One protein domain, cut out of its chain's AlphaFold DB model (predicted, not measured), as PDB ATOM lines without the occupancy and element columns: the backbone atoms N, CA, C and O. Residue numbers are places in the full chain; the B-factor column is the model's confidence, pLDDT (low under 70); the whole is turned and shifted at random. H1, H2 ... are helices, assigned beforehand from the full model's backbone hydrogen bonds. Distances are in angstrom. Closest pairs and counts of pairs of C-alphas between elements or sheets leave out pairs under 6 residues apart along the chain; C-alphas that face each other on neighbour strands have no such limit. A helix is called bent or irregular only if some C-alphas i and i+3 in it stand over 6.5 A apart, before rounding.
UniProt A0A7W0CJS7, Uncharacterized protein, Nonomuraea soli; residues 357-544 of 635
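This is residues 357 to 544 of the 635 residues of an uncharacterized protein of Nonomuraea soli (UniProt A0A7W0CJS7). The long helix H7 links two groups: the bent helix H8 folds back along it with H9 beside arm H8a, while H1, H2, H5, H6 and arm H3a cluster together. Arm H3b crosses H7, and short H4 folds back on H3b. The printed part has 188 residues with nine named helices, H1 to H9 in order, and no named strand: all helix. It is compact, radius of gyration of the C-alphas 16.9 A, spanning 48 by 43 by 28 A.

Find C-alpha 360 at (49.614, -27.102, -8.543); H1 runs from there to 372, then H2 spans 379 to 382. H3, 384 to 409, was assigned as one helix by its hydrogen bonds but is bent, C-alphas 396 and 399 being 7.7 A apart; its arms are H3a, 384 to 396, and H3b, 399 to 409. H4, 411 to 416, is irregular: C-alphas 412 and 415 are 7.6 A apart. H5 spans 427 to 438 and H6 441 to 457. H7 runs 37.1 A from 468 to 493. H8, 499 to 524, likewise assigned as one, is bent, C-alphas 510 and 513 being 7.1 A apart; its arms are H8a, 499 to 510, and H8b, 513 to 524. H9, 531 to 542, ends at C-alpha 542, (10.578, -29.782, -10.432).

H7, H8a, H8b and H9 form a bundle, a group of helices alongside one another. H7, with 485 to 493 alone, touches H8a in a hairpin, closest C-alphas Gly 485 and Thr 509, 5.3 A. H9 touches H8a's 503 to 508 alone at a steep tilt of 43 degrees, closest C-alphas Val 507 and Leu 538, 6.5 A. H3b touches H7's 479 to 484 alone, about perpendicular at 87 degrees, closest C-alphas Ala 402 and Gln 480, 4.8 A. H3b and H4 form a hairpin, closest C-alphas Ser 407 and Gly 414, 4.5 A. H5 touches H7's 487 to 492 alone, closest C-alphas Ala 435 and Ala 491, 4.3 A. H3a and H6 touch at a shallow tilt of 11 degrees, the same way, closest C-alphas Ala 395 and Gly 450, 4.7 A. H5 also touches H1, closest C-alphas Asp 429 and Ser 372, 4.9 A, with 428 to 433 of H5 and 368 to 372 of H1 alone, and with 436 to 437 alone H2, closest C-alphas Gly 436 and Leu 381, 5.5 A. Every O i to N i+4 pair is within hydrogen-bond range in H1, H3a, H3b, H5, H6, H7, H8a and H9; H8b has 7 of 8, H4 0 of 2 but 2 of 3 O i to N i+3 pairs, and H2 is too short for an i+4 pair.

The two C-alphas farthest apart, Ala 379 and Asn 466, stand 50.4 A apart. The printed part has no cut and no long link. Its mean pLDDT is 72.8; look for low confidence in 81 residues under 70, among them 459 to 479 and 492 to 544.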
ATOM      1  N   PRO A 357      52.228 -22.495  -7.197       88.31
ATOM      2  CA  PRO A 357      51.906 -21.792  -8.443       88.31
ATOM      3  C   PRO A 357      52.508 -22.416  -9.710       88.31
ATOM      4  O   PRO A 357      52.015 -22.177 -10.810       88.31
ATOM      5  N   LYS A 358      53.600 -23.176  -9.582       89.88
ATOM      6  CA  LYS A 358      54.307 -23.808 -10.702       89.88
ATOM      7  C   LYS A 358      53.785 -25.210 -10.972       89.88
ATOM      8  O   LYS A 358      53.693 -25.603 -12.133       89.88
ATOM      9  N   THR A 359      53.483 -25.972  -9.922       91.25
ATOM     10  CA  THR A 359      53.158 -27.404 -10.048       91.25
ATOM     11  C   THR A 359      51.750 -27.779  -9.606       91.25
ATOM     12  O   THR A 359      51.355 -28.924  -9.817       91.25
ATOM     13  N   GLY A 360      50.963 -26.849  -9.061       92.62
ATOM     14  CA  GLY A 360      49.614 -27.102  -8.543       92.62
ATOM     15  C   GLY A 360      48.646 -27.644  -9.595       92.62
ATOM     16  O   GLY A 360      47.833 -28.516  -9.295       92.62
ATOM     17  N   ARG A 361      48.798 -27.220 -10.857       93.81
ATOM     18  CA  ARG A 361      48.055 -27.772 -12.006       93.81
ATOM     19  C   ARG A 361      48.334 -29.265 -12.201       93.81
ATOM     20  O   ARG A 361      47.407 -30.069 -12.252       93.81
ATOM     21  N   GLU A 362      49.609 -29.649 -12.259       93.69
ATOM     22  CA  GLU A 362      50.027 -31.052 -12.418       93.69
ATOM     23  C   GLU A 362      49.668 -31.904 -11.190       93.69
ATOM     24  O   GLU A 362      49.276 -33.068 -11.320       93.69
ATOM     25  N   ALA A 363      49.796 -31.328  -9.991       94.31
ATOM     26  CA  ALA A 363      49.417 -31.968  -8.736       94.31
ATOM     27  C   ALA A 363      47.917 -32.272  -8.709       94.31
ATOM     28  O   ALA A 363      47.531 -33.406  -8.424       94.31
ATOM     29  N   PHE A 364      47.084 -31.300  -9.092       96.25
ATOM     30  CA  PHE A 364      45.641 -31.480  -9.184       96.25
ATOM     31  C   PHE A 364      45.266 -32.565 -10.195       96.25
ATOM     32  O   PHE A 364      44.482 -33.448  -9.864       96.25
ATOM     33  N   GLN A 365      45.866 -32.568 -11.389       94.94
ATOM     34  CA  GLN A 365      45.615 -33.603 -12.402       94.94
ATOM     35  C   GLN A 365      45.977 -35.011 -11.901       94.94
ATOM     36  O   GLN A 365      45.227 -35.967 -12.108       94.94
ATOM     37  N   THR A 366      47.117 -35.140 -11.217       95.06
ATOM     38  CA  THR A 366      47.584 -36.418 -10.654       95.06
ATOM     39  C   THR A 366      46.642 -36.907  -9.553       95.06
ATOM     40  O   THR A 366      46.243 -38.073  -9.553       95.06
ATOM     41  N   LEU A 367      46.237 -36.009  -8.651       96.19
ATOM     42  CA  LEU A 367      45.279 -36.293  -7.584       96.19
ATOM     43  C   LEU A 367      43.906 -36.683  -8.141       96.19
ATOM     44  O   LEU A 367      43.343 -37.693  -7.724       96.19
ATOM     45  N   ALA A 368      43.394 -35.916  -9.105       94.75
ATOM     46  CA  ALA A 368      42.125 -36.172  -9.775       94.75
ATOM     47  C   ALA A 368      42.084 -37.584 -10.361       94.75
ATOM     48  O   ALA A 368      41.121 -38.308 -10.130       94.75
ATOM     49  N   LYS A 369      43.160 -37.999 -11.044       94.56
ATOM     50  CA  LYS A 369      43.263 -39.335 -11.640       94.56
ATOM     51  C   LYS A 369      43.268 -40.449 -10.592       94.56
ATOM     52  O   LYS A 369      42.640 -41.485 -10.792       94.56
ATOM     53  N   ALA A 370      43.993 -40.257  -9.491       94.44
ATOM     54  CA  ALA A 370      44.077 -41.260  -8.433       94.44
ATOM     55  C   ALA A 370      42.741 -41.409  -7.686       94.44
ATOM     56  O   ALA A 370      42.290 -42.526  -7.437       94.44
ATOM     57  N   LEU A 371      42.071 -40.293  -7.380       94.12
ATOM     58  CA  LEU A 371      40.756 -40.300  -6.734       94.12
ATOM     59  C   LEU A 371      39.676 -40.878  -7.653       94.12
ATOM     60  O   LEU A 371      38.880 -41.701  -7.206       94.12
ATOM     61  N   SER A 372      39.661 -40.508  -8.937       89.44
ATOM     62  CA  SER A 372      38.654 -40.990  -9.888       89.44
ATOM     63  C   SER A 372      38.731 -42.496 -10.133       89.44
ATOM     64  O   SER A 372      37.701 -43.138 -10.364       89.44
ATOM     65  N   ALA A 373      39.929 -43.079 -10.031       89.50
ATOM     66  CA  ALA A 373      40.148 -44.520 -10.118       89.50
ATOM     67  C   ALA A 373      39.458 -45.304  -8.983       89.50
ATOM     68  O   ALA A 373      39.238 -46.506  -9.121       89.50
ATOM     69  N   ARG A 374      39.061 -44.637  -7.888       88.94
ATOM     70  CA  ARG A 374      38.268 -45.226  -6.793       88.94
ATOM     71  C   ARG A 374      36.763 -45.218  -7.039       88.94
ATOM     72  O   ARG A 374      36.002 -45.656  -6.180       88.94
ATOM     73  N   GLY A 375      36.330 -44.753  -8.206       84.75
ATOM     74  CA  GLY A 375      34.923 -44.637  -8.554       84.75
ATOM     75  C   GLY A 375      34.312 -43.318  -8.091       84.75
ATOM     76  O   GLY A 375      35.006 -42.340  -7.842       84.75
ATOM     77  N   LEU A 376      32.983 -43.299  -8.012       79.56
ATOM     78  CA  LEU A 376      32.166 -42.091  -7.833       79.56
ATOM     79  C   LEU A 376      32.222 -41.494  -6.421       79.56
ATOM     80  O   LEU A 376      31.909 -40.324  -6.226       79.56
ATOM     81  N   LYS A 377      32.581 -42.308  -5.425       82.69
ATOM     82  CA  LYS A 377      32.590 -41.933  -4.005       82.69
ATOM     83  C   LYS A 377      33.933 -42.289  -3.366       82.69
ATOM     84  O   LYS A 377      33.990 -43.174  -2.513       82.69
ATOM     85  N   PRO A 378      35.041 -41.653  -3.790       89.12
ATOM     86  CA  PRO A 378      36.317 -41.848  -3.120       89.12
ATOM     87  C   PRO A 378      36.179 -41.434  -1.649       89.12
ATOM     88  O   PRO A 378      35.704 -40.333  -1.353       89.12
ATOM     89  N   ALA A 379      36.610 -42.308  -0.737       90.38
ATOM     90  CA  ALA A 379      36.448 -42.121   0.706       90.38
ATOM     91  C   ALA A 379      37.084 -40.814   1.212       90.38
ATOM     92  O   ALA A 379      36.500 -40.130   2.048       90.38
ATOM     93  N   ALA A 380      38.224 -40.406   0.640       92.31
ATOM     94  CA  ALA A 380      38.872 -39.127   0.944       92.31
ATOM     95  C   ALA A 380      37.948 -37.917   0.758       92.31
ATOM     96  O   ALA A 380      37.955 -37.009   1.581       92.31
ATOM     97  N   LEU A 381      37.118 -37.906  -0.291       93.75
ATOM     98  CA  LEU A 381      36.187 -36.800  -0.539       93.75
ATOM     99  C   LEU A 381      34.921 -36.883   0.327       93.75
ATOM    100  O   LEU A 381      34.112 -35.956   0.322       93.75
ATOM    101  N   GLY A 382      34.769 -37.955   1.106       91.00
ATOM    102  CA  GLY A 382      33.843 -38.016   2.229       91.00
ATOM    103  C   GLY A 382      34.344 -37.249   3.458       91.00
ATOM    104  O   GLY A 382      33.530 -36.884   4.303       91.00
ATOM    105  N   ASP A 383      35.636 -36.931   3.584       93.19
ATOM    106  CA  ASP A 383      36.149 -36.079   4.665       93.19
ATOM    107  C   ASP A 383      35.934 -34.594   4.340       93.19
ATOM    108  O   ASP A 383      36.230 -34.144   3.237       93.19
ATOM    109  N   ALA A 384      35.404 -33.820   5.291       92.75
ATOM    110  CA  ALA A 384      35.023 -32.427   5.052       92.75
ATOM    111  C   ALA A 384      36.217 -31.520   4.701       92.75
ATOM    112  O   ALA A 384      36.097 -30.655   3.836       92.75
ATOM    113  N   GLU A 385      37.367 -31.719   5.345       94.12
ATOM    114  CA  GLU A 385      38.539 -30.857   5.169       94.12
ATOM    115  C   GLU A 385      39.245 -31.160   3.845       94.12
ATOM    116  O   GLU A 385      39.539 -30.253   3.064       94.12
ATOM    117  N   ILE A 386      39.423 -32.448   3.540       95.50
ATOM    118  CA  ILE A 386      39.985 -32.896   2.262       95.50
ATOM    119  C   ILE A 386      39.072 -32.474   1.105       95.50
ATOM    120  O   ILE A 386      39.552 -31.935   0.108       95.50
ATOM    121  N   ASN A 387      37.756 -32.671   1.243       95.94
ATOM    122  CA  ASN A 387      36.782 -32.269   0.232       95.94
ATOM    123  C   ASN A 387      36.849 -30.763  -0.050       95.94
ATOM    124  O   ASN A 387      36.934 -30.381  -1.214       95.94
ATOM    125  N   ALA A 388      36.897 -29.916   0.984       95.69
ATOM    126  CA  ALA A 388      36.994 -28.467   0.817       95.69
ATOM    127  C   ALA A 388      38.255 -28.043   0.042       95.69
ATOM    128  O   ALA A 388      38.177 -27.194  -0.851       95.69
ATOM    129  N   ILE A 389      39.407 -28.662   0.328       96.56
ATOM    130  CA  ILE A 389      40.663 -28.394  -0.390       96.56
ATOM    131  C   ILE A 389      40.528 -28.795  -1.861       96.56
ATOM    132  O   ILE A 389      40.776 -27.982  -2.755       96.56
ATOM    133  N   VAL A 390      40.089 -30.027  -2.131       96.69
ATOM    134  CA  VAL A 390      39.952 -30.524  -3.507       96.69
ATOM    135  C   VAL A 390      38.916 -29.714  -4.286       96.69
ATOM    136  O   VAL A 390      39.179 -29.354  -5.430       96.69
ATOM    137  N   ALA A 391      37.787 -29.353  -3.673       96.38
ATOM    138  CA  ALA A 391      36.744 -28.540  -4.293       96.38
ATOM    139  C   ALA A 391      37.246 -27.141  -4.669       96.38
ATOM    140  O   ALA A 391      36.980 -26.673  -5.775       96.38
ATOM    141  N   LYS A 392      38.025 -26.492  -3.795       96.56
ATOM    142  CA  LYS A 392      38.634 -25.181  -4.069       96.56
ATOM    143  C   LYS A 392      39.572 -25.230  -5.277       96.56
ATOM    144  O   LYS A 392      39.529 -24.350  -6.140       96.56
ATOM    145  N   HIS A 393      40.415 -26.256  -5.360       96.25
ATOM    146  CA  HIS A 393      41.330 -26.410  -6.491       96.25
ATOM    147  C   HIS A 393      40.603 -26.851  -7.766       96.25
ATOM    148  O   HIS A 393      40.913 -26.339  -8.836       96.25
ATOM    149  N   ALA A 394      39.577 -27.697  -7.664       95.50
ATOM    150  CA  ALA A 394      38.715 -28.029  -8.793       95.50
ATOM    151  C   ALA A 394      38.016 -26.781  -9.351       95.50
ATOM    152  O   ALA A 394      38.057 -26.566 -10.558       95.50
ATOM    153  N   ALA A 395      37.478 -25.918  -8.480       93.81
ATOM    154  CA  ALA A 395      36.888 -24.631  -8.852       93.81
ATOM    155  C   ALA A 395      37.882 -23.727  -9.603       93.81
ATOM    156  O   ALA A 395      37.521 -23.105 -10.599       93.81
ATOM    157  N   THR A 396      39.145 -23.705  -9.166       94.25
ATOM    158  CA  THR A 396      40.225 -22.938  -9.816       94.25
ATOM    159  C   THR A 396      40.486 -23.416 -11.249       94.25
ATOM    160  O   THR A 396      40.727 -22.603 -12.137       94.25
ATOM    161  N   TRP A 397      40.405 -24.729 -11.488       94.81
ATOM    162  CA  TRP A 397      40.683 -25.341 -12.792       94.81
ATOM    163  C   TRP A 397      39.433 -25.585 -13.654       94.81
ATOM    164  O   TRP A 397      39.553 -26.146 -14.744       94.81
ATOM    165  N   LEU A 398      38.246 -25.129 -13.228       92.25
ATOM    166  CA  LEU A 398      37.003 -25.233 -14.006       92.25
ATOM    167  C   LEU A 398      37.104 -24.697 -15.444       92.25
ATOM    168  O   LEU A 398      36.579 -25.378 -16.325       92.25
ATOM    169  N   PRO A 399      37.770 -23.556 -15.735       90.38
ATOM    170  CA  PRO A 399      37.909 -23.086 -17.113       90.38
ATOM    171  C   PRO A 399      38.605 -24.112 -18.019       90.38
ATOM    172  O   PRO A 399      38.178 -24.342 -19.149       90.38
ATOM    173  N   GLU A 400      39.651 -24.772 -17.515       92.88
ATOM    174  CA  GLU A 400      40.401 -25.777 -18.272       92.88
ATOM    175  C   GLU A 400      39.624 -27.091 -18.405       92.88
ATOM    176  O   GLU A 400      39.628 -27.694 -19.474       92.88
ATOM    177  N   ILE A 401      38.908 -27.505 -17.353       91.81
ATOM    178  CA  ILE A 401      38.013 -28.672 -17.387       91.81
ATOM    179  C   ILE A 401      36.909 -28.464 -18.432       91.81
ATOM    180  O   ILE A 401      36.667 -29.341 -19.258       91.81
ATOM    181  N   ALA A 402      36.272 -27.291 -18.434       86.38
ATOM    182  CA  ALA A 402      35.227 -26.928 -19.387       86.38
ATOM    183  C   ALA A 402      35.754 -26.904 -20.833       86.38
ATOM    184  O   ALA A 402      35.136 -27.475 -21.732       86.38
ATOM    185  N   ALA A 403      36.924 -26.295 -21.050       85.69
ATOM    186  CA  ALA A 403      37.581 -26.241 -22.353       85.69
ATOM    187  C   ALA A 403      37.972 -27.634 -22.874       85.69
ATOM    188  O   ALA A 403      37.725 -27.948 -24.039       85.69
ATOM    189  N   LEU A 404      38.518 -28.491 -22.004       88.69
ATOM    190  CA  LEU A 404      38.866 -29.869 -22.338       88.69
ATOM    191  C   LEU A 404      37.636 -30.661 -22.784       88.69
ATOM    192  O   LEU A 404      37.672 -31.295 -23.837       88.69
ATOM    193  N   THR A 405      36.553 -30.627 -22.009       83.50
ATOM    194  CA  THR A 405      35.337 -31.383 -22.336       83.50
ATOM    195  C   THR A 405      34.695 -30.860 -23.620       83.50
ATOM    196  O   THR A 405      34.353 -31.655 -24.488       83.50
ATOM    197  N   ALA A 406      34.639 -29.539 -23.820       78.50
ATOM    198  CA  ALA A 406      34.151 -28.960 -25.074       78.50
ATOM    199  C   ALA A 406      34.988 -29.411 -26.283       78.50
ATOM    200  O   ALA A 406      34.429 -29.820 -27.298       78.50
ATOM    201  N   SER A 407      36.320 -29.422 -26.154       81.44
ATOM    202  CA  SER A 407      37.231 -29.878 -27.218       81.44
ATOM    203  C   SER A 407      37.092 -31.365 -27.569       81.44
ATOM    204  O   SER A 407      37.489 -31.786 -28.654       81.44
ATOM    205  N   ARG A 408      36.562 -32.177 -26.645       80.69
ATOM    206  CA  ARG A 408      36.317 -33.612 -26.853       80.69
ATOM    207  C   ARG A 408      34.974 -33.877 -27.514       80.69
ATOM    208  O   ARG A 408      34.889 -34.791 -28.329       80.69
ATOM    209  N   ASN A 409      33.969 -33.076 -27.172       73.44
ATOM    210  CA  ASN A 409      32.625 -33.196 -27.726       73.44
ATOM    211  C   ASN A 409      32.566 -32.691 -29.174       73.44
ATOM    212  O   ASN A 409      31.792 -33.215 -29.970       73.44
ATOM    213  N   ASP A 410      33.416 -31.724 -29.537       69.81
ATOM    214  CA  ASP A 410      33.474 -31.177 -30.891       69.81
ATOM    215  C   ASP A 410      34.919 -31.058 -31.405       69.81
ATOM    216  O   ASP A 410      35.759 -30.354 -30.840       69.81
ATOM    217  N   LYS A 411      35.198 -31.717 -32.537       72.62
ATOM    218  CA  LYS A 411      36.511 -31.680 -33.200       72.62
ATOM    219  C   LYS A 411      36.880 -30.280 -33.686       72.62
ATOM    220  O   LYS A 411      38.069 -29.955 -33.706       72.62
ATOM    221  N   GLU A 412      35.903 -29.457 -34.062       70.25
ATOM    222  CA  GLU A 412      36.143 -28.070 -34.472       70.25
ATOM    223  C   GLU A 412      36.645 -27.215 -33.301       70.25
ATOM    224  O   GLU A 412      37.357 -26.233 -33.509       70.25
ATOM    225  N   LEU A 413      36.366 -27.636 -32.062       74.44
ATOM    226  CA  LEU A 413      36.829 -27.008 -30.825       74.44
ATOM    227  C   LEU A 413      38.139 -27.603 -30.287       74.44
ATOM    228  O   LEU A 413      38.557 -27.268 -29.179       74.44
ATOM    229  N   GLY A 414      38.841 -28.435 -31.064       73.69
ATOM    230  CA  GLY A 414      40.099 -29.068 -30.644       73.69
ATOM    231  C   GLY A 414      41.188 -28.083 -30.189       73.69
ATOM    232  O   GLY A 414      42.017 -28.420 -29.347       73.69
ATOM    233  N   TYR A 415      41.157 -26.839 -30.682       78.25
ATOM    234  CA  TYR A 415      42.071 -25.762 -30.275       78.25
ATOM    235  C   TYR A 415      41.869 -25.283 -28.826       78.25
ATOM    236  O   TYR A 415      42.732 -24.584 -28.297       78.25
ATOM    237  N   LEU A 416      40.753 -25.645 -28.182       80.31
ATOM    238  CA  LEU A 416      40.488 -25.365 -26.768       80.31
ATOM    239  C   LEU A 416      41.160 -26.350 -25.820       80.31
ATOM    240  O   LEU A 416      41.121 -26.124 -24.611       80.31
ATOM    241  N   ASN A 417      41.736 -27.444 -26.331       85.31
ATOM    242  CA  ASN A 417      42.375 -28.426 -25.472       85.31
ATOM    243  C   ASN A 417      43.468 -27.723 -24.634       85.31
ATOM    244  O   ASN A 417      44.434 -27.202 -25.202       85.31
ATOM    245  N   PRO A 418      43.358 -27.722 -23.290       86.44
ATOM    246  CA  PRO A 418      44.338 -27.086 -22.405       86.44
ATOM    247  C   PRO A 418      45.722 -27.764 -22.452       86.44
ATOM    248  O   PRO A 418      46.689 -27.281 -21.849       86.44
ATOM    249  N   GLY A 419      45.841 -28.887 -23.161       85.25
ATOM    250  CA  GLY A 419      47.085 -29.548 -23.501       85.25
ATOM    251  C   GLY A 419      47.635 -30.412 -22.372       85.25
ATOM    252  O   GLY A 419      46.903 -31.033 -21.599       85.25
ATOM    253  N   LYS A 420      48.971 -30.459 -22.294       84.12
ATOM    254  CA  LYS A 420      49.731 -31.452 -21.524       84.12
ATOM    255  C   LYS A 420      49.179 -31.668 -20.107       84.12
ATOM    256  O   LYS A 420      49.091 -30.737 -19.309       84.12
ATOM    257  N   GLY A 421      48.888 -32.934 -19.802       77.31
ATOM    258  CA  GLY A 421      48.434 -33.411 -18.491       77.31
ATOM    259  C   GLY A 421      46.931 -33.687 -18.420       77.31
ATOM    260  O   GLY A 421      46.533 -34.685 -17.818       77.31
ATOM    261  N   TRP A 422      46.107 -32.894 -19.110       88.06
ATOM    262  CA  TRP A 422      44.651 -33.080 -19.154       88.06
ATOM    263  C   TRP A 422      44.208 -34.247 -20.036       88.06
ATOM    264  O   TRP A 422      43.195 -34.887 -19.754       88.06
ATOM    265  N   ASP A 423      45.011 -34.597 -21.041       82.69
ATOM    266  CA  ASP A 423      44.758 -35.742 -21.923       82.69
ATOM    267  C   ASP A 423      44.667 -37.081 -21.158       82.69
ATOM    268  O   ASP A 423      44.027 -38.020 -21.624       82.69
ATOM    269  N   ASN A 424      45.245 -37.165 -19.950       86.12
ATOM    270  CA  ASN A 424      45.236 -38.374 -19.115       86.12
ATOM    271  C   ASN A 424      43.950 -38.557 -18.285       86.12
ATOM    272  O   ASN A 424      43.722 -39.642 -17.733       86.12
ATOM    273  N   LEU A 425      43.125 -37.514 -18.157       91.00
ATOM    274  CA  LEU A 425      41.856 -37.542 -17.429       91.00
ATOM    275  C   LEU A 425      40.721 -37.755 -18.423       91.00
ATOM    276  O   LEU A 425      40.447 -36.870 -19.222       91.00
ATOM    277  N   SER A 426      40.056 -38.908 -18.388       89.62
ATOM    278  CA  SER A 426      38.863 -39.158 -19.207       89.62
ATOM    279  C   SER A 426      37.660 -38.346 -18.712       89.62
ATOM    280  O   SER A 426      37.666 -37.833 -17.595       89.62
ATOM    281  N   GLU A 427      36.603 -38.248 -19.519       84.62
ATOM    282  CA  GLU A 427      35.336 -37.651 -19.072       84.62
ATOM    283  C   GLU A 427      34.798 -38.363 -17.821       84.62
ATOM    284  O   GLU A 427      34.479 -37.721 -16.828       84.62
ATOM    285  N   LYS A 428      34.849 -39.704 -17.808       86.25
ATOM    286  CA  LYS A 428      34.502 -40.520 -16.638       86.25
ATOM    287  C   LYS A 428      35.336 -40.170 -15.403       86.25
ATOM    288  O   LYS A 428      34.804 -40.165 -14.297       86.25
ATOM    289  N   ASP A 429      36.628 -39.877 -15.570       91.31
ATOM    290  CA  ASP A 429      37.482 -39.493 -14.443       91.31
ATOM    291  C   ASP A 429      37.018 -38.175 -13.810       91.31
ATOM    292  O   ASP A 429      36.932 -38.062 -12.587       91.31
ATOM    293  N   LEU A 430      36.682 -37.195 -14.650       90.31
ATOM    294  CA  LEU A 430      36.189 -35.888 -14.218       90.31
ATOM    295  C   LEU A 430      34.806 -35.997 -13.569       90.31
ATOM    296  O   LEU A 430      34.587 -35.413 -12.509       90.31
ATOM    297  N   THR A 431      33.909 -36.800 -14.142       86.38
ATOM    298  CA  THR A 431      32.595 -37.094 -13.557       86.38
ATOM    299  C   THR A 431      32.735 -37.735 -12.178       86.38
ATOM    300  O   THR A 431      32.105 -37.274 -11.228       86.38
ATOM    301  N   ASN A 432      33.613 -38.733 -12.024       89.94
ATOM    302  CA  ASN A 432      33.886 -39.367 -10.730       89.94
ATOM    303  C   ASN A 432      34.445 -38.381  -9.698       89.94
ATOM    304  O   ASN A 432      34.056 -38.423  -8.532       89.94
ATOM    305  N   LEU A 433      35.347 -37.484 -10.110       92.81
ATOM    306  CA  LEU A 433      35.896 -36.458  -9.225       92.81
ATOM    307  C   LEU A 433      34.808 -35.493  -8.738       92.81
ATOM    308  O   LEU A 433      34.710 -35.244  -7.537       92.81
ATOM    309  N   ILE A 434      33.987 -34.964  -9.652       90.88
ATOM    310  CA  ILE A 434      32.896 -34.034  -9.319       90.88
ATOM    311  C   ILE A 434      31.861 -34.730  -8.430       90.88
ATOM    312  O   ILE A 434      31.451 -34.161  -7.420       90.88
ATOM    313  N   ALA A 435      31.503 -35.980  -8.740       87.88
ATOM    314  CA  ALA A 435      30.620 -36.804  -7.914       87.88
ATOM    315  C   ALA A 435      31.184 -36.945  -6.494       87.88
ATOM    316  O   ALA A 435      30.491 -36.699  -5.504       87.88
ATOM    317  N   GLY A 436      32.481 -37.233  -6.394       91.00
ATOM    318  CA  GLY A 436      33.176 -37.329  -5.125       91.00
ATOM    319  C   GLY A 436      33.138 -36.025  -4.327       91.00
ATOM    320  O   GLY A 436      32.876 -36.067  -3.126       91.00
ATOM    321  N   ILE A 437      33.330 -34.872  -4.979       93.62
ATOM    322  CA  ILE A 437      33.216 -33.548  -4.345       93.62
ATOM    323  C   ILE A 437      31.779 -33.309  -3.860       93.62
ATOM    324  O   ILE A 437      31.566 -32.812  -2.751       93.62
ATOM    325  N   PHE A 438      30.785 -33.717  -4.647       90.00
ATOM    326  CA  PHE A 438      29.373 -33.514  -4.344       90.00
ATOM    327  C   PHE A 438      28.836 -34.337  -3.167       90.00
ATOM    328  O   PHE A 438      27.733 -34.062  -2.690       90.00
ATOM    329  N   GLN A 439      29.626 -35.269  -2.627       88.38
ATOM    330  CA  GLN A 439      29.316 -35.967  -1.374       88.38
ATOM    331  C   GLN A 439      29.136 -35.011  -0.182       88.38
ATOM    332  O   GLN A 439      28.482 -35.368   0.798       88.38
ATOM    333  N   ARG A 440      29.708 -33.800  -0.243       88.50
ATOM    334  CA  ARG A 440      29.672 -32.813   0.842       88.50
ATOM    335  C   ARG A 440      28.985 -31.510   0.418       88.50
ATOM    336  O   ARG A 440      29.249 -31.014  -0.678       88.50
ATOM    337  N   PRO A 441      28.109 -30.918   1.255       85.69
ATOM    338  CA  PRO A 441      27.510 -29.604   0.992       85.69
ATOM    339  C   PRO A 441      28.532 -28.502   0.681       85.69
ATOM    340  O   PRO A 441      28.326 -27.708  -0.232       85.69
ATOM    341  N   GLU A 442      29.648 -28.477   1.403       86.44
ATOM    342  CA  GLU A 442      30.680 -27.444   1.301       86.44
ATOM    343  C   GLU A 442      31.407 -27.510  -0.050       86.44
ATOM    344  O   GLU A 442      31.622 -26.484  -0.705       86.44
ATOM    345  N   GLY A 443      31.717 -28.724  -0.515       89.50
ATOM    346  CA  GLY A 443      32.293 -28.957  -1.838       89.50
ATOM    347  C   GLY A 443      31.348 -28.561  -2.967       89.50
ATOM    348  O   GLY A 443      31.760 -27.887  -3.914       89.50
ATOM    349  N   ARG A 444      30.059 -28.909  -2.836       86.56
ATOM    350  CA  ARG A 444      29.004 -28.500  -3.782       86.56
ATOM    351  C   ARG A 444      28.910 -26.988  -3.904       86.56
ATOM    352  O   ARG A 444      28.889 -26.466  -5.018       86.56
ATOM    353  N   GLN A 445      28.878 -26.291  -2.770       85.00
ATOM    354  CA  GLN A 445      28.805 -24.834  -2.744       85.00
ATOM    355  C   GLN A 445      30.043 -24.211  -3.396       85.00
ATOM    356  O   GLN A 445      29.911 -23.344  -4.256       85.00
ATOM    357  N   THR A 446      31.234 -24.721  -3.074       90.94
ATOM    358  CA  THR A 446      32.504 -24.237  -3.639       90.94
ATOM    359  C   THR A 446      32.553 -24.381  -5.161       90.94
ATOM    360  O   THR A 446      32.922 -23.436  -5.859       90.94
ATOM    361  N   LEU A 447      32.146 -25.536  -5.699       88.00
ATOM    362  CA  LEU A 447      32.058 -25.726  -7.150       88.00
ATOM    363  C   LEU A 447      30.981 -24.837  -7.779       88.00
ATOM    364  O   LEU A 447      31.217 -24.274  -8.844       88.00
ATOM    365  N   SER A 448      29.840 -24.658  -7.112       80.31
ATOM    366  CA  SER A 448      28.764 -23.779  -7.589       80.31
ATOM    367  C   SER A 448      29.200 -22.321  -7.691       80.31
ATOM    368  O   SER A 448      28.896 -21.646  -8.674       80.31
ATOM    369  N   ASP A 449      29.962 -21.833  -6.717       83.69
ATOM    370  CA  ASP A 449      30.512 -20.479  -6.756       83.69
ATOM    371  C   ASP A 449      31.620 -20.350  -7.808       83.69
ATOM    372  O   ASP A 449      31.635 -19.377  -8.563       83.69
ATOM    373  N   GLY A 450      32.480 -21.365  -7.944       85.56
ATOM    374  CA  GLY A 450      33.465 -21.446  -9.027       85.56
ATOM    375  C   GLY A 450      32.826 -21.391 -10.418       85.56
ATOM    376  O   GLY A 450      33.316 -20.685 -11.297       85.56
ATOM    377  N   MET A 451      31.690 -22.064 -10.607       79.69
ATOM    378  CA  MET A 451      30.921 -21.993 -11.850       79.69
ATOM    379  C   MET A 451      30.389 -20.594 -12.127       79.69
ATOM    380  O   MET A 451      30.543 -20.099 -13.238       79.69
ATOM    381  N   ARG A 452      29.786 -19.936 -11.132       76.44
ATOM    382  CA  ARG A 452      29.279 -18.562 -11.293       76.44
ATOM    383  C   ARG A 452      30.399 -17.599 -11.678       76.44
ATOM    384  O   ARG A 452      30.194 -16.735 -12.527       76.44
ATOM    385  N   LEU A 453      31.585 -17.780 -11.096       81.69
ATOM    386  CA  LEU A 453      32.779 -17.014 -11.451       81.69
ATOM    387  C   LEU A 453      33.233 -17.295 -12.888       81.69
ATOM    388  O   LEU A 453      33.484 -16.344 -13.627       81.69
ATOM    389  N   LEU A 454      33.286 -18.565 -13.309       82.88
ATOM    390  CA  LEU A 454      33.598 -18.935 -14.693       82.88
ATOM    391  C   LEU A 454      32.598 -18.293 -15.664       82.88
ATOM    392  O   LEU A 454      33.014 -17.578 -16.571       82.88
ATOM    393  N   THR A 455      31.300 -18.474 -15.428       72.88
ATOM    394  CA  THR A 455      30.210 -17.860 -16.197       72.88
ATOM    395  C   THR A 455      30.382 -16.348 -16.324       72.88
ATOM    396  O   THR A 455      30.285 -15.811 -17.425       72.88
ATOM    397  N   GLY A 456      30.698 -15.655 -15.226       69.69
ATOM    398  CA  GLY A 456      30.950 -14.213 -15.242       69.69
ATOM    399  C   GLY A 456      32.237 -13.799 -15.969       69.69
ATOM    400  O   GLY A 456      32.329 -12.663 -16.432       69.69
ATOM    401  N   SER A 457      33.223 -14.696 -16.072       75.88
ATOM    402  CA  SER A 457      34.518 -14.435 -16.719       75.88
ATOM    403  C   SER A 457      34.520 -14.637 -18.235       75.88
ATOM    404  O   SER A 457      35.399 -14.106 -18.916       75.88
ATOM    405  N   LEU A 458      33.566 -15.400 -18.776       70.94
ATOM    406  CA  LEU A 458      33.517 -15.699 -20.203       70.94
ATOM    407  C   LEU A 458      33.140 -14.442 -21.001       70.94
ATOM    408  O   LEU A 458      32.111 -13.807 -20.755       70.94
ATOM    409  N   ASP A 459      33.978 -14.081 -21.981       64.75
ATOM    410  CA  ASP A 459      33.674 -13.008 -22.930       64.75
ATOM    411  C   ASP A 459      32.552 -13.471 -23.859       64.75
ATOM    412  O   ASP A 459      32.764 -14.171 -24.847       64.75
ATOM    413  N   MET A 460      31.336 -13.060 -23.521       60.44
ATOM    414  CA  MET A 460      30.149 -13.420 -24.277       60.44
ATOM    415  C   MET A 460      30.030 -12.684 -25.611       60.44
ATOM    416  O   MET A 460      29.039 -12.925 -26.283       60.44
ATOM    417  N   GLY A 461      30.966 -11.809 -26.004       52.03
ATOM    418  CA  GLY A 461      30.841 -10.965 -27.194       52.03
ATOM    419  C   GLY A 461      29.907  -9.776 -26.944       52.03
ATOM    420  O   GLY A 461      28.783  -9.912 -26.451       52.03
ATOM    421  N   GLY A 462      30.380  -8.577 -27.262       50.06
ATOM    422  CA  GLY A 462      29.672  -7.321 -27.033       50.06
ATOM    423  C   GLY A 462      28.602  -7.045 -28.087       50.06
ATOM    424  O   GLY A 462      28.745  -6.115 -28.863       50.06
ATOM    425  N   GLY A 463      27.503  -7.799 -28.065       51.38
ATOM    426  CA  GLY A 463      26.198  -7.268 -28.477       51.38
ATOM    427  C   GLY A 463      25.660  -7.588 -29.877       51.38
ATOM    428  O   GLY A 463      24.442  -7.594 -29.999       51.38
ATOM    429  N   ASP A 464      26.454  -7.957 -30.890       57.22
ATOM    430  CA  ASP A 464      25.897  -8.216 -32.240       57.22
ATOM    431  C   ASP A 464      26.074  -9.674 -32.697       57.22
ATOM    432  O   ASP A 464      27.162 -10.087 -33.079       57.22
ATOM    433  N   LEU A 465      25.007 -10.484 -32.677       50.78
ATOM    434  CA  LEU A 465      25.054 -11.840 -33.251       50.78
ATOM    435  C   LEU A 465      25.164 -11.827 -34.782       50.78
ATOM    436  O   LEU A 465      25.477 -12.869 -35.359       50.78
ATOM    437  N   ASN A 466      24.956 -10.692 -35.453       52.31
ATOM    438  CA  ASN A 466      25.230 -10.546 -36.885       52.31
ATOM    439  C   ASN A 466      26.724 -10.355 -37.168       52.31
ATOM    440  O   ASN A 466      27.157 -10.566 -38.298       52.31
ATOM    441  N   ASN A 467      27.525 -10.016 -36.151       58.41
ATOM    442  CA  ASN A 467      28.975 -10.022 -36.249       58.41
ATOM    443  C   ASN A 467      29.498 -11.465 -36.074       58.41
ATOM    444  O   ASN A 467      29.320 -12.062 -35.003       58.41
ATOM    445  N   PRO A 468      30.172 -12.042 -37.087       62.06
ATOM    446  CA  PRO A 468      30.692 -13.408 -37.018       62.06
ATOM    447  C   PRO A 468      31.649 -13.661 -35.843       62.06
ATOM    448  O   PRO A 468      31.636 -14.752 -35.274       62.06
ATOM    449  N   GLU A 469      32.444 -12.667 -35.438       64.56
ATOM    450  CA  GLU A 469      33.396 -12.796 -34.325       64.56
ATOM    451  C   GLU A 469      32.680 -12.861 -32.968       64.56
ATOM    452  O   GLU A 469      32.987 -13.713 -32.132       64.56
ATOM    453  N   ASP A 470      31.664 -12.022 -32.758       60.75
ATOM    454  CA  ASP A 470      30.864 -12.031 -31.527       60.75
ATOM    455  C   ASP A 470      29.945 -13.255 -31.434       60.75
ATOM    456  O   ASP A 470      29.642 -13.723 -30.329       60.75
ATOM    457  N   ARG A 471      29.504 -13.792 -32.580       59.41
ATOM    458  CA  ARG A 471      28.790 -15.073 -32.669       59.41
ATOM    459  C   ARG A 471      29.714 -16.225 -32.279       59.41
ATOM    460  O   ARG A 471      29.348 -17.039 -31.438       59.41
ATOM    461  N   LYS A 472      30.938 -16.250 -32.813       63.12
ATOM    462  CA  LYS A 472      31.948 -17.271 -32.501       63.12
ATOM    463  C   LYS A 472      32.313 -17.289 -31.014       63.12
ATOM    464  O   LYS A 472      32.353 -18.365 -30.420       63.12
ATOM    465  N   LYS A 473      32.530 -16.123 -30.397       64.75
ATOM    466  CA  LYS A 473      32.798 -16.006 -28.950       64.75
ATOM    467  C   LYS A 473      31.655 -16.548 -28.089       64.75
ATOM    468  O   LYS A 473      31.899 -17.258 -27.119       64.75
ATOM    469  N   PHE A 474      30.411 -16.264 -28.468       64.19
ATOM    470  CA  PHE A 474      29.236 -16.769 -27.759       64.19
ATOM    471  C   PHE A 474      29.052 -18.272 -27.905       64.19
ATOM    472  O   PHE A 474      28.880 -18.954 -26.898       64.19
ATOM    473  N   THR A 475      29.160 -18.803 -29.124       62.44
ATOM    474  CA  THR A 475      29.125 -20.251 -29.364       62.44
ATOM    475  C   THR A 475      30.202 -20.961 -28.547       62.44
ATOM    476  O   THR A 475      29.933 -21.995 -27.942       62.44
ATOM    477  N   LEU A 476      31.397 -20.373 -28.458       66.75
ATOM    478  CA  LEU A 476      32.495 -20.903 -27.660       66.75
ATOM    479  C   LEU A 476      32.180 -20.928 -26.151       66.75
ATOM    480  O   LEU A 476      32.343 -21.966 -25.508       66.75
ATOM    481  N   ALA A 477      31.702 -19.814 -25.593       67.38
ATOM    482  CA  ALA A 477      31.320 -19.732 -24.182       67.38
ATOM    483  C   ALA A 477      30.194 -20.725 -23.836       67.38
ATOM    484  O   ALA A 477      30.246 -21.402 -22.808       67.38
ATOM    485  N   MET A 478      29.209 -20.865 -24.727       65.75
ATOM    486  CA  MET A 478      28.113 -21.824 -24.586       65.75
ATOM    487  C   MET A 478      28.608 -23.272 -24.644       65.75
ATOM    488  O   MET A 478      28.212 -24.078 -23.806       65.75
ATOM    489  N   ALA A 479      29.514 -23.605 -25.568       65.12
ATOM    490  CA  ALA A 479      30.083 -24.947 -25.671       65.12
ATOM    491  C   ALA A 479      30.843 -25.355 -24.397       65.12
ATOM    492  O   ALA A 479      30.650 -26.459 -23.890       65.12
ATOM    493  N   GLN A 480      31.654 -24.453 -23.832       71.94
ATOM    494  CA  GLN A 480      32.389 -24.704 -22.587       71.94
ATOM    495  C   GLN A 480      31.453 -24.962 -21.399       71.94
ATOM    496  O   GLN A 480      31.665 -25.898 -20.626       71.94
ATOM    497  N   LEU A 481      30.388 -24.174 -21.262       70.06
ATOM    498  CA  LEU A 481      29.449 -24.330 -20.150       70.06
ATOM    499  C   LEU A 481      28.499 -25.508 -20.312       70.06
ATOM    500  O   LEU A 481      28.156 -26.130 -19.311       70.06
ATOM    501  N   GLY A 482      28.116 -25.858 -21.537       64.69
ATOM    502  CA  GLY A 482      27.374 -27.092 -21.804       64.69
ATOM    503  C   GLY A 482      28.169 -28.331 -21.482       64.69
ATOM    504  O   GLY A 482      27.671 -29.232 -20.811       64.69
ATOM    505  N   ALA A 483      29.432 -28.340 -21.895       70.69
ATOM    506  CA  ALA A 483      30.349 -29.417 -21.585       70.69
ATOM    507  C   ALA A 483      30.531 -29.576 -20.064       70.69
ATOM    508  O   ALA A 483      30.462 -30.688 -19.536       70.69
ATOM    509  N   LEU A 484      30.681 -28.463 -19.338       76.56
ATOM    510  CA  LEU A 484      30.732 -28.481 -17.877       76.56
ATOM    511  C   LEU A 484      29.402 -28.926 -17.247       76.56
ATOM    512  O   LEU A 484      29.402 -29.717 -16.304       76.56
ATOM    513  N   GLY A 485      28.274 -28.460 -17.781       69.12
ATOM    514  CA  GLY A 485      26.942 -28.829 -17.318       69.12
ATOM    515  C   GLY A 485      26.674 -30.328 -17.457       69.12
ATOM    516  O   GLY A 485      26.213 -30.961 -16.508       69.12
ATOM    517  N   SER A 486      27.047 -30.919 -18.594       69.00
ATOM    518  CA  SER A 486      26.946 -32.364 -18.837       69.00
ATOM    519  C   SER A 486      27.734 -33.175 -17.800       69.00
ATOM    520  O   SER A 486      27.177 -34.071 -17.158       69.00
ATOM    521  N   LEU A 487      28.996 -32.797 -17.543       74.94
ATOM    522  CA  LEU A 487      29.835 -33.434 -16.519       74.94
ATOM    523  C   LEU A 487      29.175 -33.419 -15.134       74.94
ATOM    524  O   LEU A 487      29.175 -34.424 -14.420       74.94
ATOM    525  N   MET A 488      28.610 -32.277 -14.745       76.00
ATOM    526  CA  MET A 488      27.989 -32.117 -13.433       76.00
ATOM    527  C   MET A 488      26.666 -32.868 -13.309       76.00
ATOM    528  O   MET A 488      26.424 -33.492 -12.276       76.00
ATOM    529  N   VAL A 489      25.830 -32.882 -14.351       67.88
ATOM    530  CA  VAL A 489      24.606 -33.699 -14.367       67.88
ATOM    531  C   VAL A 489      24.954 -35.183 -14.241       67.88
ATOM    532  O   VAL A 489      24.325 -35.884 -13.443       67.88
ATOM    533  N   GLY A 490      25.987 -35.645 -14.955       69.00
ATOM    534  CA  GLY A 490      26.515 -37.002 -14.808       69.00
ATOM    535  C   GLY A 490      26.928 -37.302 -13.365       69.00
ATOM    536  O   GLY A 490      26.515 -38.307 -12.792       69.00
ATOM    537  N   ALA A 491      27.655 -36.381 -12.732       75.44
ATOM    538  CA  ALA A 491      28.117 -36.539 -11.358       75.44
ATOM    539  C   ALA A 491      26.976 -36.599 -10.327       75.44
ATOM    540  O   ALA A 491      27.040 -37.385  -9.382       75.44
ATOM    541  N   VAL A 492      25.927 -35.786 -10.496       68.06
ATOM    542  CA  VAL A 492      24.767 -35.726  -9.582       68.06
ATOM    543  C   VAL A 492      23.900 -36.978  -9.661       68.06
ATOM    544  O   VAL A 492      23.280 -37.373  -8.670       68.06
ATOM    545  N   HIS A 493      23.825 -37.599 -10.834       61.62
ATOM    546  CA  HIS A 493      23.034 -38.808 -11.022       61.62
ATOM    547  C   HIS A 493      23.580 -39.981 -10.196       61.62
ATOM    548  O   HIS A 493      22.820 -40.746  -9.600       61.62
ATOM    549  N   ASP A 494      24.898 -40.051 -10.093       57.81
ATOM    550  CA  ASP A 494      25.620 -41.214  -9.601       57.81
ATOM    551  C   ASP A 494      25.928 -41.163  -8.088       57.81
ATOM    552  O   ASP A 494      26.521 -42.083  -7.511       57.81
ATOM    553  N   ILE A 495      25.482 -40.101  -7.413       65.69
ATOM    554  CA  ILE A 495      25.602 -39.909  -5.964       65.69
ATOM    555  C   ILE A 495      24.263 -40.068  -5.250       65.69
ATOM    556  O   ILE A 495      23.185 -39.860  -5.805       65.69
ATOM    557  N   ASP A 496      24.343 -40.442  -3.975       65.25
ATOM    558  CA  ASP A 496      23.164 -40.640  -3.136       65.25
ATOM    559  C   ASP A 496      22.837 -39.327  -2.420       65.25
ATOM    560  O   ASP A 496      23.332 -39.040  -1.332       65.25
ATOM    561  N   LEU A 497      22.100 -38.467  -3.121       64.56
ATOM    562  CA  LEU A 497      21.583 -37.210  -2.595       64.56
ATOM    563  C   LEU A 497      20.092 -37.327  -2.313       64.56
ATOM    564  O   LEU A 497      19.359 -37.966  -3.076       64.56
ATOM    565  N   LYS A 498      19.638 -36.594  -1.287       65.69
ATOM    566  CA  LYS A 498      18.212 -36.311  -1.094       65.69
ATOM    567  C   LYS A 498      17.641 -35.750  -2.392       65.69
ATOM    568  O   LYS A 498      18.259 -34.905  -3.038       65.69
ATOM    569  N   GLU A 499      16.453 -36.208  -2.757       55.44
ATOM    570  CA  GLU A 499      15.827 -35.918  -4.049       55.44
ATOM    571  C   GLU A 499      15.709 -34.409  -4.336       55.44
ATOM    572  O   GLU A 499      15.975 -33.961  -5.447       55.44
ATOM    573  N   GLU A 500      15.404 -33.604  -3.313       57.62
ATOM    574  CA  GLU A 500      15.358 -32.138  -3.400       57.62
ATOM    575  C   GLU A 500      16.720 -31.504  -3.700       57.62
ATOM    576  O   GLU A 500      16.814 -30.603  -4.533       57.62
ATOM    577  N   GLU A 501      17.789 -31.990  -3.067       61.97
ATOM    578  CA  GLU A 501      19.148 -31.497  -3.304       61.97
ATOM    579  C   GLU A 501      19.640 -31.896  -4.696       61.97
ATOM    580  O   GLU A 501      20.219 -31.077  -5.407       61.97
ATOM    581  N   ARG A 502      19.356 -33.136  -5.114       59.41
ATOM    582  CA  ARG A 502      19.638 -33.625  -6.468       59.41
ATOM    583  C   ARG A 502      18.960 -32.740  -7.514       59.41
ATOM    584  O   ARG A 502      19.619 -32.281  -8.443       59.41
ATOM    585  N   ARG A 503      17.664 -32.457  -7.335       56.38
ATOM    586  CA  ARG A 503      16.895 -31.554  -8.204       56.38
ATOM    587  C   ARG A 503      17.525 -30.173  -8.272       56.38
ATOM    588  O   ARG A 503      17.764 -29.689  -9.370       56.38
ATOM    589  N   LYS A 504      17.822 -29.562  -7.124       61.53
ATOM    590  CA  LYS A 504      18.403 -28.219  -7.067       61.53
ATOM    591  C   LYS A 504      19.700 -28.122  -7.871       61.53
ATOM    592  O   LYS A 504      19.840 -27.204  -8.667       61.53
ATOM    593  N   ILE A 505      20.610 -29.085  -7.719       61.12
ATOM    594  CA  ILE A 505      21.894 -29.059  -8.436       61.12
ATOM    595  C   ILE A 505      21.683 -29.285  -9.934       61.12
ATOM    596  O   ILE A 505      22.282 -28.579 -10.739       61.12
ATOM    597  N   VAL A 506      20.812 -30.220 -10.328       60.28
ATOM    598  CA  VAL A 506      20.475 -30.438 -11.746       60.28
ATOM    599  C   VAL A 506      19.895 -29.164 -12.365       60.28
ATOM    600  O   VAL A 506      20.309 -28.782 -13.453       60.28
ATOM    601  N   VAL A 507      19.000 -28.470 -11.659       55.75
ATOM    602  CA  VAL A 507      18.432 -27.184 -12.091       55.75
ATOM    603  C   VAL A 507      19.503 -26.122 -12.232       55.75
ATOM    604  O   VAL A 507      19.628 -25.528 -13.296       55.75
ATOM    605  N   GLU A 508      20.294 -25.900 -11.185       59.19
ATOM    606  CA  GLU A 508      21.363 -24.899 -11.195       59.19
ATOM    607  C   GLU A 508      22.367 -25.165 -12.326       59.19
ATOM    608  O   GLU A 508      22.868 -24.220 -12.923       59.19
ATOM    609  N   THR A 509      22.592 -26.433 -12.675       60.19
ATOM    610  CA  THR A 509      23.502 -26.860 -13.747       60.19
ATOM    611  C   THR A 509      22.895 -26.683 -15.143       60.19
ATOM    612  O   THR A 509      23.569 -26.210 -16.056       60.19
ATOM    613  N   LEU A 510      21.615 -27.028 -15.323       55.91
ATOM    614  CA  LEU A 510      20.899 -26.876 -16.596       55.91
ATOM    615  C   LEU A 510      20.575 -25.410 -16.922       55.91
ATOM    616  O   LEU A 510      20.407 -25.078 -18.091       55.91
ATOM    617  N   ILE A 511      20.504 -24.535 -15.911       53.44
ATOM    618  CA  ILE A 511      20.252 -23.096 -16.082       53.44
ATOM    619  C   ILE A 511      21.508 -22.323 -16.504       53.44
ATOM    620  O   ILE A 511      21.369 -21.258 -17.094       53.44
ATOM    621  N   LEU A 512      22.730 -22.825 -16.289       56.03
ATOM    622  CA  LEU A 512      23.969 -22.089 -16.629       56.03
ATOM    623  C   LEU A 512      23.986 -21.451 -18.039       56.03
ATOM    624  O   LEU A 512      24.354 -20.281 -18.160       56.03
ATOM    625  N   PRO A 513      23.559 -22.146 -19.109       51.09
ATOM    626  CA  PRO A 513      23.534 -21.590 -20.467       51.09
ATOM    627  C   PRO A 513      22.417 -20.548 -20.648       51.09
ATOM    628  O   PRO A 513      22.543 -19.600 -21.430       51.09
ATOM    629  N   ILE A 514      21.332 -20.702 -19.885       50.25
ATOM    630  CA  ILE A 514      20.193 -19.781 -19.807       50.25
ATOM    631  C   ILE A 514      20.649 -18.471 -19.156       50.25
ATOM    632  O   ILE A 514      20.432 -17.397 -19.718       50.25
ATOM    633  N   ASP A 515      21.362 -18.559 -18.028       50.09
ATOM    634  CA  ASP A 515      21.933 -17.415 -17.312       50.09
ATOM    635  C   ASP A 515      22.930 -16.626 -18.182       50.09
ATOM    636  O   ASP A 515      22.917 -15.394 -18.144       50.09
ATOM    637  N   LEU A 516      23.736 -17.282 -19.034       51.31
ATOM    638  CA  LEU A 516      24.598 -16.567 -19.997       51.31
ATOM    639  C   LEU A 516      23.807 -15.821 -21.054       51.31
ATOM    640  O   LEU A 516      24.060 -14.643 -21.317       51.31
ATOM    641  N   THR A 517      22.861 -16.516 -21.680       49.91
ATOM    642  CA  THR A 517      22.023 -15.943 -22.735       49.91
ATOM    643  C   THR A 517      21.305 -14.704 -22.201       49.91
ATOM    644  O   THR A 517      21.283 -13.645 -22.831       49.91
ATOM    645  N   ILE A 518      20.813 -14.795 -20.969       48.31
ATOM    646  CA  ILE A 518      20.205 -13.702 -20.221       48.31
ATOM    647  C   ILE A 518      21.204 -12.582 -19.894       48.31
ATOM    648  O   ILE A 518      20.887 -11.416 -20.131       48.31
ATOM    649  N   GLY A 519      22.392 -12.899 -19.376       49.22
ATOM    650  CA  GLY A 519      23.414 -11.915 -19.010       49.22
ATOM    651  C   GLY A 519      23.921 -11.102 -20.204       49.22
ATOM    652  O   GLY A 519      24.172  -9.901 -20.072       49.22
ATOM    653  N   ARG A 520      24.016 -11.709 -21.395       48.44
ATOM    654  CA  ARG A 520      24.313 -10.988 -22.645       48.44
ATOM    655  C   ARG A 520      23.144 -10.091 -23.066       48.44
ATOM    656  O   ARG A 520      23.368  -8.939 -23.429       48.44
ATOM    657  N   LEU A 521      21.904 -10.577 -22.963       44.91
ATOM    658  CA  LEU A 521      20.698  -9.800 -23.283       44.91
ATOM    659  C   LEU A 521      20.488  -8.607 -22.333       44.91
ATOM    660  O   LEU A 521      20.055  -7.547 -22.776       44.91
ATOM    661  N   GLY A 522      20.872  -8.729 -21.060       43.50
ATOM    662  CA  GLY A 522      20.867  -7.626 -20.090       43.50
ATOM    663  C   GLY A 522      21.922  -6.541 -20.353       43.50
ATOM    664  O   GLY A 522      21.769  -5.418 -19.887       43.50
ATOM    665  N   LYS A 523      22.975  -6.826 -21.139       42.38
ATOM    666  CA  LYS A 523      23.916  -5.796 -21.629       42.38
ATOM    667  C   LYS A 523      23.381  -5.023 -22.840       42.38
ATOM    668  O   LYS A 523      23.907  -3.958 -23.145       42.38
ATOM    669  N   LEU A 524      22.358  -5.545 -23.520       38.22
ATOM    670  CA  LEU A 524      21.697  -4.893 -24.655       38.22
ATOM    671  C   LEU A 524      20.545  -3.969 -24.218       38.22
ATOM    672  O   LEU A 524      20.189  -3.068 -24.973       38.22
ATOM    673  N   VAL A 525      19.983  -4.148 -23.011       34.97
ATOM    674  CA  VAL A 525      18.871  -3.336 -22.479       34.97
ATOM    675  C   VAL A 525      18.969  -3.208 -20.941       34.97
ATOM    676  O   VAL A 525      19.089  -4.235 -20.277       34.97
ATOM    677  N   PRO A 526      18.870  -2.005 -20.332       29.95
ATOM    678  CA  PRO A 526      18.901  -1.846 -18.873       29.95
ATOM    679  C   PRO A 526      17.616  -2.370 -18.200       29.95
ATOM    680  O   PRO A 526      16.525  -1.900 -18.518       29.95
ATOM    681  N   GLY A 527      17.739  -3.288 -17.232       37.91
ATOM    682  CA  GLY A 527      16.637  -3.737 -16.362       37.91
ATOM    683  C   GLY A 527      16.874  -5.112 -15.712       37.91
ATOM    684  O   GLY A 527      16.952  -6.126 -16.399       37.91
ATOM    685  N   GLU A 528      16.977  -5.160 -14.379       36.72
ATOM    686  CA  GLU A 528      17.196  -6.377 -13.576       36.72
ATOM    687  C   GLU A 528      15.922  -7.227 -13.428       36.72
ATOM    688  O   GLU A 528      15.234  -7.145 -12.415       36.72
ATOM    689  N   VAL A 529      15.583  -8.086 -14.391       43.09
ATOM    690  CA  VAL A 529      14.608  -9.164 -14.130       43.09
ATOM    691  C   VAL A 529      14.916 -10.361 -15.020       43.09
ATOM    692  O   VAL A 529      14.613 -10.309 -16.209       43.09
ATOM    693  N   SER A 530      15.523 -11.447 -14.517       46.41
ATOM    694  CA  SER A 530      15.566 -12.690 -15.322       46.41
ATOM    695  C   SER A 530      16.070 -13.970 -14.644       46.41
ATOM    696  O   SER A 530      15.422 -14.995 -14.838       46.41
ATOM    697  N   SER A 531      17.135 -13.976 -13.835       38.44
ATOM    698  CA  SER A 531      17.622 -15.245 -13.242       38.44
ATOM    699  C   SER A 531      16.645 -15.826 -12.208       38.44
ATOM    700  O   SER A 531      16.400 -17.030 -12.176       38.44
ATOM    701  N   THR A 532      15.987 -14.970 -11.421       40.44
ATOM    702  CA  THR A 532      15.014 -15.379 -10.395       40.44
ATOM    703  C   THR A 532      13.751 -16.009 -10.989       40.44
ATOM    704  O   THR A 532      13.223 -16.946 -10.408       40.44
ATOM    705  N   ILE A 533      13.273 -15.548 -12.154       39.84
ATOM    706  CA  ILE A 533      12.051 -16.083 -12.788       39.84
ATOM    707  C   ILE A 533      12.293 -17.491 -13.332       39.84
ATOM    708  O   ILE A 533      11.475 -18.370 -13.100       39.84
ATOM    709  N   TRP A 534      13.420 -17.729 -14.005       41.81
ATOM    710  CA  TRP A 534      13.749 -19.046 -14.561       41.81
ATOM    711  C   TRP A 534      14.164 -20.053 -13.493       41.81
ATOM    712  O   TRP A 534      13.738 -21.206 -13.545       41.81
ATOM    713  N   LYS A 535      14.917 -19.603 -12.481       41.50
ATOM    714  CA  LYS A 535      15.208 -20.404 -11.291       41.50
ATOM    715  C   LYS A 535      13.923 -20.800 -10.570       41.50
ATOM    716  O   LYS A 535      13.739 -21.980 -10.304       41.50
ATOM    717  N   ASN A 536      13.011 -19.854 -10.332       43.75
ATOM    718  CA  ASN A 536      11.718 -20.150  -9.716       43.75
ATOM    719  C   ASN A 536      10.860 -21.047 -10.610       43.75
ATOM    720  O   ASN A 536      10.291 -21.994 -10.095       43.75
ATOM    721  N   LEU A 537      10.814 -20.827 -11.929       42.19
ATOM    722  CA  LEU A 537      10.062 -21.666 -12.865       42.19
ATOM    723  C   LEU A 537      10.570 -23.111 -12.839       42.19
ATOM    724  O   LEU A 537       9.770 -24.025 -12.705       42.19
ATOM    725  N   LEU A 538      11.880 -23.344 -12.932       43.94
ATOM    726  CA  LEU A 538      12.449 -24.694 -12.926       43.94
ATOM    727  C   LEU A 538      12.394 -25.340 -11.534       43.94
ATOM    728  O   LEU A 538      12.039 -26.513 -11.435       43.94
ATOM    729  N   GLU A 539      12.650 -24.590 -10.456       43.19
ATOM    730  CA  GLU A 539      12.456 -25.072  -9.081       43.19
ATOM    731  C   GLU A 539      10.975 -25.380  -8.784       43.19
ATOM    732  O   GLU A 539      10.691 -26.374  -8.126       43.19
ATOM    733  N   GLU A 540      10.014 -24.592  -9.276       43.56
ATOM    734  CA  GLU A 540       8.568 -24.848  -9.155       43.56
ATOM    735  C   GLU A 540       8.105 -26.014 -10.028       43.56
ATOM    736  O   GLU A 540       7.339 -26.852  -9.557       43.56
ATOM    737  N   ARG A 541       8.601 -26.129 -11.263       42.16
ATOM    738  CA  ARG A 541       8.269 -27.226 -12.191       42.16
ATOM    739  C   ARG A 541       8.837 -28.570 -11.725       42.16
ATOM    740  O   ARG A 541       8.227 -29.600 -11.984       42.16
ATOM    741  N   LEU A 542       9.962 -28.574 -11.003       38.16
ATOM    742  CA  LEU A 542      10.578 -29.782 -10.432       38.16
ATOM    743  C   LEU A 542      10.137 -30.088  -8.989       38.16
ATOM    744  O   LEU A 542      10.399 -31.186  -8.502       38.16
ATOM    745  N   LYS A 543       9.421 -29.172  -8.317       36.75
ATOM    746  CA  LYS A 543       8.709 -29.420  -7.042       36.75
ATOM    747  C   LYS A 543       7.474 -30.321  -7.191       36.75
ATOM    748  O   LYS A 543       6.856 -30.647  -6.183       36.75
ATOM    749  N   TRP A 544       7.097 -30.720  -8.406       35.69
ATOM    750  CA  TRP A 544       5.913 -31.540  -8.663       35.69
ATOM    751  C   TRP A 544       6.245 -33.036  -8.728       35.69
ATOM    752  O   TRP A 544       6.460 -33.580  -9.807       35.69
TER     753      TRP A 544